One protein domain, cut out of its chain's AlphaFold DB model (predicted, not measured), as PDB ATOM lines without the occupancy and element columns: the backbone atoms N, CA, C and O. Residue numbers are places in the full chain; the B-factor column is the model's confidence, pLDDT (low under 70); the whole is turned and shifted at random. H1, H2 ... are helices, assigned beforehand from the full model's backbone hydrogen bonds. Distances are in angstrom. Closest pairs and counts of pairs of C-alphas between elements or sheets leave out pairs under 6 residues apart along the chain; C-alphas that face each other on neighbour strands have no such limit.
ATOM      1  N   LEU A  53     200.153 308.511 239.879       85.06
ATOM      2  CA  LEU A  53     199.913 308.282 238.447       85.06
ATOM      3  C   LEU A  53     198.570 308.840 237.964       85.06
ATOM      4  O   LEU A  53     198.494 309.373 236.866       85.06
ATOM      5  N   SER A  54     197.520 308.781 238.788       84.56
ATOM      6  CA  SER A  54     196.215 309.360 238.446       84.56
ATOM      7  C   SER A  54     196.285 310.889 238.382       84.56
ATOM      8  O   SER A  54     195.689 311.500 237.495       84.56
ATOM      9  N   ARG A  55     197.083 311.507 239.260       86.31
ATOM     10  CA  ARG A  55     197.361 312.947 239.208       86.31
ATOM     11  C   ARG A  55     198.155 313.324 237.960       86.31
ATOM     12  O   ARG A  55     197.743 314.242 237.260       86.31
ATOM     13  N   LEU A  56     199.223 312.597 237.621       85.50
ATOM     14  CA  LEU A  56     199.936 312.850 236.362       85.50
ATOM     15  C   LEU A  56     199.013 312.652 235.150       85.50
ATOM     16  O   LEU A  56     198.968 313.516 234.281       85.50
ATOM     17  N   ALA A  57     198.206 311.588 235.118       87.81
ATOM     18  CA  ALA A  57     197.214 311.377 234.068       87.81
ATOM     19  C   ALA A  57     196.277 312.580 233.934       87.81
ATOM     20  O   ALA A  57     196.049 313.033 232.819       87.81
ATOM     21  N   SER A  58     195.780 313.151 235.037       86.56
ATOM     22  CA  SER A  58     194.907 314.333 234.966       86.56
ATOM     23  C   SER A  58     195.573 315.563 234.336       86.56
ATOM     24  O   SER A  58     194.881 316.352 233.702       86.56
ATOM     25  N   VAL A  59     196.900 315.702 234.442       89.25
ATOM     26  CA  VAL A  59     197.655 316.802 233.815       89.25
ATOM     27  C   VAL A  59     197.865 316.554 232.319       89.25
ATOM     28  O   VAL A  59     197.770 317.482 231.523       89.25
ATOM     29  N   PHE A  60     198.122 315.305 231.925       86.31
ATOM     30  CA  PHE A  60     198.488 314.946 230.551       86.31
ATOM     31  C   PHE A  60     197.313 314.495 229.664       86.31
ATOM     32  O   PHE A  60     197.531 314.096 228.524       86.31
ATOM     33  N   GLY A  61     196.070 314.560 230.152       85.62
ATOM     34  CA  GLY A  61     194.870 314.218 229.370       85.62
ATOM     35  C   GLY A  61     194.332 312.796 229.576       85.62
ATOM     36  O   GLY A  61     193.487 312.334 228.815       85.62
ATOM     37  N   GLY A  62     194.788 312.095 230.612       89.31
ATOM     38  CA  GLY A  62     194.257 310.815 231.079       89.31
ATOM     39  C   GLY A  62     195.296 309.692 231.122       89.31
ATOM     40  O   GLY A  62     196.465 309.863 230.776       89.31
ATOM     41  N   MET A  63     194.856 308.505 231.550       88.44
ATOM     42  CA  MET A  63     195.722 307.320 231.650       88.44
ATOM     43  C   MET A  63     196.253 306.864 230.283       88.44
ATOM     44  O   MET A  63     197.364 306.349 230.212       88.44
ATOM     45  N   GLY A  64     195.503 307.099 229.197       90.19
ATOM     46  CA  GLY A  64     195.944 306.780 227.835       90.19
ATOM     47  C   GLY A  64     197.176 307.580 227.402       90.19
ATOM     48  O   GLY A  64     198.115 307.011 226.852       90.19
ATOM     49  N   ALA A  65     197.222 308.878 227.723       89.69
ATOM     50  CA  ALA A  65     198.377 309.724 227.426       89.69
ATOM     51  C   ALA A  65     199.621 309.297 228.225       89.69
ATOM     52  O   ALA A  65     200.714 309.196 227.665       89.69
ATOM     53  N   LEU A  66     199.453 308.976 229.516       90.75
ATOM     54  CA  LEU A  66     200.533 308.425 230.345       90.75
ATOM     55  C   LEU A  66     201.056 307.085 229.827       90.75
ATOM     56  O   LEU A  66     202.269 306.881 229.813       90.75
ATOM     57  N   ALA A  67     200.166 306.192 229.391       90.88
ATOM     58  CA  ALA A  67     200.561 304.922 228.795       90.88
ATOM     59  C   ALA A  67     201.406 305.149 227.533       90.88
ATOM     60  O   ALA A  67     202.497 304.597 227.434       90.88
ATOM     61  N   GLY A  68     200.966 306.034 226.629       93.38
ATOM     62  CA  GLY A  68     201.722 306.387 225.424       93.38
ATOM     63  C   GLY A  68     203.114 306.952 225.729       93.38
ATOM     64  O   GLY A  68     204.097 306.503 225.143       93.38
ATOM     65  N   MET A  69     203.225 307.874 226.692       93.00
ATOM     66  CA  MET A  69     204.522 308.410 227.129       93.00
ATOM     67  C   MET A  69     205.432 307.332 227.727       93.00
ATOM     68  O   MET A  69     206.613 307.274 227.392       93.00
ATOM     69  N   GLY A  70     204.891 306.460 228.582       94.00
ATOM     70  CA  GLY A  70     205.645 305.348 229.158       94.00
ATOM     71  C   GLY A  70     206.156 304.384 228.087       94.00
ATOM     72  O   GLY A  70     207.324 303.997 228.109       94.00
ATOM     73  N   THR A  71     205.315 304.049 227.107       94.94
ATOM     74  CA  THR A  71     205.701 303.204 225.972       94.94
ATOM     75  C   THR A  71     206.762 303.874 225.100       94.94
ATOM     76  O   THR A  71     207.719 303.210 224.718       94.94
ATOM     77  N   ALA A  72     206.649 305.176 224.826       94.81
ATOM     78  CA  ALA A  72     207.657 305.915 224.064       94.81
ATOM     79  C   ALA A  72     209.016 305.950 224.785       94.81
ATOM     80  O   ALA A  72     210.048 305.724 224.157       94.81
ATOM     81  N   ALA A  73     209.025 306.161 226.106       94.44
ATOM     82  CA  ALA A  73     210.247 306.116 226.909       94.44
ATOM     83  C   ALA A  73     210.886 304.716 226.904       94.44
ATOM     84  O   ALA A  73     212.092 304.586 226.706       94.44
ATOM     85  N   ALA A  74     210.077 303.663 227.063       94.62
ATOM     86  CA  ALA A  74     210.549 302.282 226.988       94.62
ATOM     87  C   ALA A  74     211.090 301.931 225.592       94.62
ATOM     88  O   ALA A  74     212.125 301.279 225.487       94.62
ATOM     89  N   ALA A  75     210.432 302.397 224.526       91.69
ATOM     90  CA  ALA A  75     210.901 302.230 223.155       91.69
ATOM     91  C   ALA A  75     212.234 302.958 222.926       91.69
ATOM     92  O   ALA A  75     213.156 302.367 222.375       91.69
ATOM     93  N   GLY A  76     212.372 304.196 223.409       87.88
ATOM     94  CA  GLY A  76     213.632 304.938 223.355       87.88
ATOM     95  C   GLY A  76     214.769 304.222 224.088       87.88
ATOM     96  O   GLY A  76     215.871 304.123 223.555       87.88
ATOM     97  N   LEU A  77     214.491 303.651 225.265       89.19
ATOM     98  CA  LEU A  77     215.455 302.827 226.003       89.19
ATOM     99  C   LEU A  77     215.828 301.550 225.244       89.19
ATOM    100  O   LEU A  77     217.005 301.222 225.165       89.19
ATOM    101  N   LEU A  78     214.855 300.849 224.661       86.12
ATOM    102  CA  LEU A  78     215.096 299.660 223.838       86.12
ATOM    103  C   LEU A  78     215.992 299.973 222.636       86.12
ATOM    104  O   LEU A  78     216.960 299.255 222.394       86.12
ATOM    105  N   ILE A  79     215.685 301.057 221.921       81.12
ATOM    106  CA  ILE A  79     216.446 301.513 220.753       81.12
ATOM    107  C   ILE A  79     217.862 301.942 221.155       81.12
ATOM    108  O   ILE A  79     218.809 301.630 220.445       81.12
ATOM    109  N   GLY A  80     218.019 302.643 222.283       79.06
ATOM    110  CA  GLY A  80     219.324 303.123 222.746       79.06
ATOM    111  C   GLY A  80     220.206 302.046 223.386       79.06
ATOM    112  O   GLY A  80     221.427 302.153 223.335       79.06
ATOM    113  N   TYR A  81     219.607 301.020 223.999       76.88
ATOM    114  CA  TYR A  81     220.341 299.960 224.699       76.88
ATOM    115  C   TYR A  81     220.845 298.864 223.757       76.88
ATOM    116  O   TYR A  81     221.946 298.344 223.933       76.88
ATOM    117  N   VAL A  82     220.049 298.489 222.756       71.12
ATOM    118  CA  VAL A  82     220.485 297.514 221.757       71.12
ATOM    119  C   VAL A  82     221.358 298.259 220.754       71.12
ATOM    120  O   VAL A  82     220.819 298.991 219.935       71.12
ATOM    121  N   GLN A  83     222.686 298.082 220.785       60.66
ATOM    122  CA  GLN A  83     223.526 298.436 219.632       60.66
ATOM    123  C   GLN A  83     222.979 297.660 218.424       60.66
ATOM    124  O   GLN A  83     223.073 296.426 218.414       60.66
ATOM    125  N   PRO A  84     222.323 298.307 217.447       58.09
ATOM    126  CA  PRO A  84     221.538 297.562 216.488       58.09
ATOM    127  C   PRO A  84     222.466 297.071 215.386       58.09
ATOM    128  O   PRO A  84     222.892 297.851 214.542       58.09
ATOM    129  N   SER A  85     222.666 295.757 215.302       60.12
ATOM    130  CA  SER A  85     223.080 295.106 214.048       60.12
ATOM    131  C   SER A  85     222.109 295.409 212.891       60.12
ATOM    132  O   SER A  85     222.444 295.259 211.722       60.12
ATOM    133  N   GLY A  86     220.892 295.875 213.204       59.84
ATOM    134  CA  GLY A  86     219.932 296.400 212.236       59.84
ATOM    135  C   GLY A  86     220.256 297.796 211.683       59.84
ATOM    136  O   GLY A  86     219.690 298.148 210.650       59.84
ATOM    137  N   LEU A  87     221.143 298.585 212.311       62.41
ATOM    138  CA  LEU A  87     221.595 299.860 211.729       62.41
ATOM    139  C   LEU A  87     222.468 299.630 210.501       62.41
ATOM    140  O   LEU A  87     222.378 300.424 209.573       62.41
ATOM    141  N   ASP A  88     223.227 298.534 210.454       65.38
ATOM    142  CA  ASP A  88     224.000 298.165 209.264       65.38
ATOM    143  C   ASP A  88     223.067 297.867 208.083       65.38
ATOM    144  O   ASP A  88     223.268 298.382 206.988       65.38
ATOM    145  N   LEU A  89     221.983 297.116 208.321       66.69
ATOM    146  CA  LEU A  89     220.967 296.824 207.301       66.69
ATOM    147  C   LEU A  89     220.213 298.082 206.847       66.69
ATOM    148  O   LEU A  89     219.905 298.223 205.666       66.69
ATOM    149  N   LEU A  90     219.892 298.992 207.772       65.62
ATOM    150  CA  LEU A  90     219.205 300.242 207.445       65.62
ATOM    151  C   LEU A  90     220.140 301.233 206.733       65.62
ATOM    152  O   LEU A  90     219.701 301.930 205.822       65.62
ATOM    153  N   GLY A  91     221.416 301.279 207.118       67.69
ATOM    154  CA  GLY A  91     222.453 302.077 206.469       67.69
ATOM    155  C   GLY A  91     222.712 301.612 205.041       67.69
ATOM    156  O   GLY A  91     222.664 302.422 204.120       67.69
ATOM    157  N   ASP A  92     222.850 300.304 204.829       68.62
ATOM    158  CA  ASP A  92     223.005 299.738 203.487       68.62
ATOM    159  C   ASP A  92     221.750 299.979 202.622       68.62
ATOM    160  O   ASP A  92     221.849 300.397 201.470       68.62
ATOM    161  N   ALA A  93     220.546 299.836 203.195       71.38
ATOM    162  CA  ALA A  93     219.289 300.024 202.464       71.38
ATOM    163  C   ALA A  93     218.924 301.493 202.162       71.38
ATOM    164  O   ALA A  93     218.271 301.757 201.150       71.38
ATOM    165  N   VAL A  94     219.280 302.446 203.031       70.06
ATOM    166  CA  VAL A  94     218.881 303.866 202.906       70.06
ATOM    167  C   VAL A  94     220.015 304.741 202.377       70.06
ATOM    168  O   VAL A  94     219.764 305.649 201.585       70.06
ATOM    169  N   LEU A  95     221.252 304.493 202.810       73.06
ATOM    170  CA  LEU A  95     222.428 305.301 202.472       73.06
ATOM    171  C   LEU A  95     223.314 304.631 201.409       73.06
ATOM    172  O   LEU A  95     224.141 305.316 200.810       73.06
ATOM    173  N   GLY A  96     223.136 303.328 201.145       69.75
ATOM    174  CA  GLY A  96     223.919 302.578 200.153       69.75
ATOM    175  C   GLY A  96     225.396 302.424 200.521       69.75
ATOM    176  O   GLY A  96     226.226 302.180 199.644       69.75
ATOM    177  N   ALA A  97     225.736 302.639 201.792       67.56
ATOM    178  CA  ALA A  97     227.093 302.584 202.307       67.56
ATOM    179  C   ALA A  97     227.084 302.096 203.765       67.56
ATOM    180  O   ALA A  97     226.140 302.406 204.504       67.56
ATOM    181  N   PRO A  98     228.128 301.361 204.194       63.03
ATOM    182  CA  PRO A  98     228.264 300.945 205.583       63.03
ATOM    183  C   PRO A  98     228.359 302.169 206.498       63.03
ATOM    184  O   PRO A  98     228.991 303.173 206.162       63.03
ATOM    185  N   VAL A  99     227.718 302.083 207.664       67.69
ATOM    186  CA  VAL A  99     227.758 303.143 208.672       67.69
ATOM    187  C   VAL A  99     229.126 303.107 209.350       67.69
ATOM    188  O   VAL A  99     229.375 302.291 210.233       67.69
ATOM    189  N   GLU A 100     230.033 303.982 208.924       70.00
ATOM    190  CA  GLU A 100     231.322 304.160 209.590       70.00
ATOM    191  C   GLU A 100     231.167 305.080 210.803       70.00
ATOM    192  O   GLU A 100     230.841 306.265 210.692       70.00
ATOM    193  N   THR A 101     231.416 304.531 211.989       69.94
ATOM    194  CA  THR A 101     231.466 305.313 213.223       69.94
ATOM    195  C   THR A 101     232.796 306.053 213.284       69.94
ATOM    196  O   THR A 101     233.846 305.444 213.481       69.94
ATOM    197  N   VAL A 102     232.765 307.375 213.122       71.81
ATOM    198  CA  VAL A 102     233.946 308.225 213.308       71.81
ATOM    199  C   VAL A 102     233.967 308.728 214.746       71.81
ATOM    200  O   VAL A 102     233.130 309.537 215.149       71.81
ATOM    201  N   GLU A 103     234.931 308.248 215.526       73.00
ATOM    202  CA  GLU A 103     235.188 308.736 216.879       73.00
ATOM    203  C   GLU A 103     235.791 310.147 216.798       73.00
ATOM    204  O   GLU A 103     236.950 310.339 216.432       73.00
ATOM    205  N   LEU A 104     234.969 311.156 217.083       77.12
ATOM    206  CA  LEU A 104     235.358 312.571 217.024       77.12
ATOM    207  C   LEU A 104     235.883 313.096 218.368       77.12
ATOM    208  O   LEU A 104     236.419 314.203 218.424       77.12
ATOM    209  N   VAL A 105     235.714 312.330 219.450       80.00
ATOM    210  CA  VAL A 105     236.122 312.722 220.800       80.00
ATOM    211  C   VAL A 105     237.351 311.906 221.205       80.00
ATOM    212  O   VAL A 105     237.313 310.681 221.118       80.00
ATOM    213  N   PRO A 106     238.448 312.559 221.628       77.44
ATOM    214  CA  PRO A 106     239.623 311.855 222.122       77.44
ATOM    215  C   PRO A 106     239.276 311.051 223.379       77.44
ATOM    216  O   PRO A 106     238.504 311.505 224.225       77.44
ATOM    217  N   ASP A 107     239.858 309.855 223.495       79.25
ATOM    218  CA  ASP A 107     239.600 308.946 224.609       79.25
ATOM    219  C   ASP A 107     239.865 309.617 225.966       79.25
ATOM    220  O   ASP A 107     240.759 310.460 226.114       79.25
ATOM    221  N   VAL A 108     239.119 309.214 226.990       80.88
ATOM    222  CA  VAL A 108     239.234 309.786 228.337       80.88
ATOM    223  C   VAL A 108     240.646 309.644 228.907       80.88
ATOM    224  O   VAL A 108     241.094 310.539 229.623       80.88
ATOM    225  N   ALA A 109     241.392 308.591 228.547       76.81
ATOM    226  CA  ALA A 109     242.787 308.456 228.959       76.81
ATOM    227  C   ALA A 109     243.678 309.511 228.293       76.81
ATOM    228  O   ALA A 109     244.586 310.034 228.933       76.81
ATOM    229  N   THR A 110     243.398 309.880 227.041       77.94
ATOM    230  CA  THR A 110     244.140 310.938 226.338       77.94
ATOM    231  C   THR A 110     243.803 312.334 226.857       77.94
ATOM    232  O   THR A 110     244.692 313.176 226.957       77.94
ATOM    233  N   LEU A 111     242.557 312.562 227.279       76.31
ATOM    234  CA  LEU A 111     242.150 313.802 227.947       76.31
ATOM    235  C   LEU A 111     242.784 313.950 229.336       76.31
ATOM    236  O   LEU A 111     243.164 315.052 229.719       76.31
ATOM    237  N   LEU A 112     242.928 312.848 230.074       81.81
ATOM    238  CA  LEU A 112     243.578 312.840 231.388       81.81
ATOM    239  C   LEU A 112     245.111 312.876 231.293       81.81
ATOM    240  O   LEU A 112     245.758 313.397 232.194       81.81
ATOM    241  N   ALA A 113     245.694 312.360 230.210       81.56
ATOM    242  CA  ALA A 113     247.138 312.378 229.972       81.56
ATOM    243  C   ALA A 113     247.666 313.724 229.438       81.56
ATOM    244  O   ALA A 113     248.863 313.975 229.525       81.56
ATOM    245  N   GLY A 114     246.803 314.588 228.890       65.25
ATOM    246  CA  GLY A 114     247.169 315.918 228.377       65.25
ATOM    247  C   GLY A 114     247.168 317.044 229.420       65.25
ATOM    248  O   GLY A 114     247.200 318.210 229.038       65.25
ATOM    249  N   GLY A 115     247.054 316.706 230.710       64.94
ATOM    250  CA  GLY A 115     246.952 317.654 231.826       64.94
ATOM    251  C   GLY A 115     248.262 317.994 232.550       64.94
ATOM    252  O   GLY A 115     248.182 318.657 233.582       64.94
TER     253      GLY A 115
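AT A GLANCE: This is residues 53 to 115 of the 116 residues of an uncharacterized protein of Rhodobacter sp. CACIA14H1 (UniProt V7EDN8). This is an open chain of helices with no common core: the short H1 makes a corner with the start of the long H2, H3 follows past the other end of H2, and a drawn-out link, residues 96 to 107, leads from H3 to the short H4 at the far end. Residues 70 to 86, of which 70 to 81 belong to H2, and residues 101 to 115, of which 108 to 113 belong to H4, stand free. The printed part has 63 residues with four named helices, in the order H1, H2, H3, H4, and no named strand; the class is all helix. It is extended, with a radius of gyration of the C-alphas of 19.9 A, and flat in outline, spanning 51 by 42 by 15 A.

IN THESE COORDINATES: H1 is residues 53 to 60, 10.4 A from first to last C-alpha, and begins with C-alpha 53 at (199.913, 308.282, 238.447). H2, the longest helix, is residues 63 to 81 and measures 26.6 A, ending with C-alpha 81 at (220.341, 299.960, 224.699). H3 is residues 85 to 95, 15.4 A long. H4 is residues 108 to 113, 8.5 A long, and ends with C-alpha 113 at (247.138, 312.378, 229.972).

HOW THE PARTS SIT: H1 and H2 touch only at the corner by their link, H2 with residues 63 to 66 alone; their closest C-alphas, those of Ala 57 and Met 63, are 5.0 A apart. Their lines are about perpendicular, at 86 degrees. H3 is apart from H1, H2 and H4, and H4 is apart from H1 and H2. In H1, H2 and H4 every O i to N i+4 pair is within hydrogen-bond range; in H3, 6 of 7 are.

THE WHOLE: The two C-alphas farthest apart, those of Gly 62 and Gly 114, are 53.2 A apart. The printed part has no cut. The links H1 to H2 and H2 to H3 are tight, and the link H3 to H4, 12 residues, is long. The mean pLDDT of the printed part is 78.7; it is under 70 at residues 83 to 92, 96 to 99, 101 and 114 to 115.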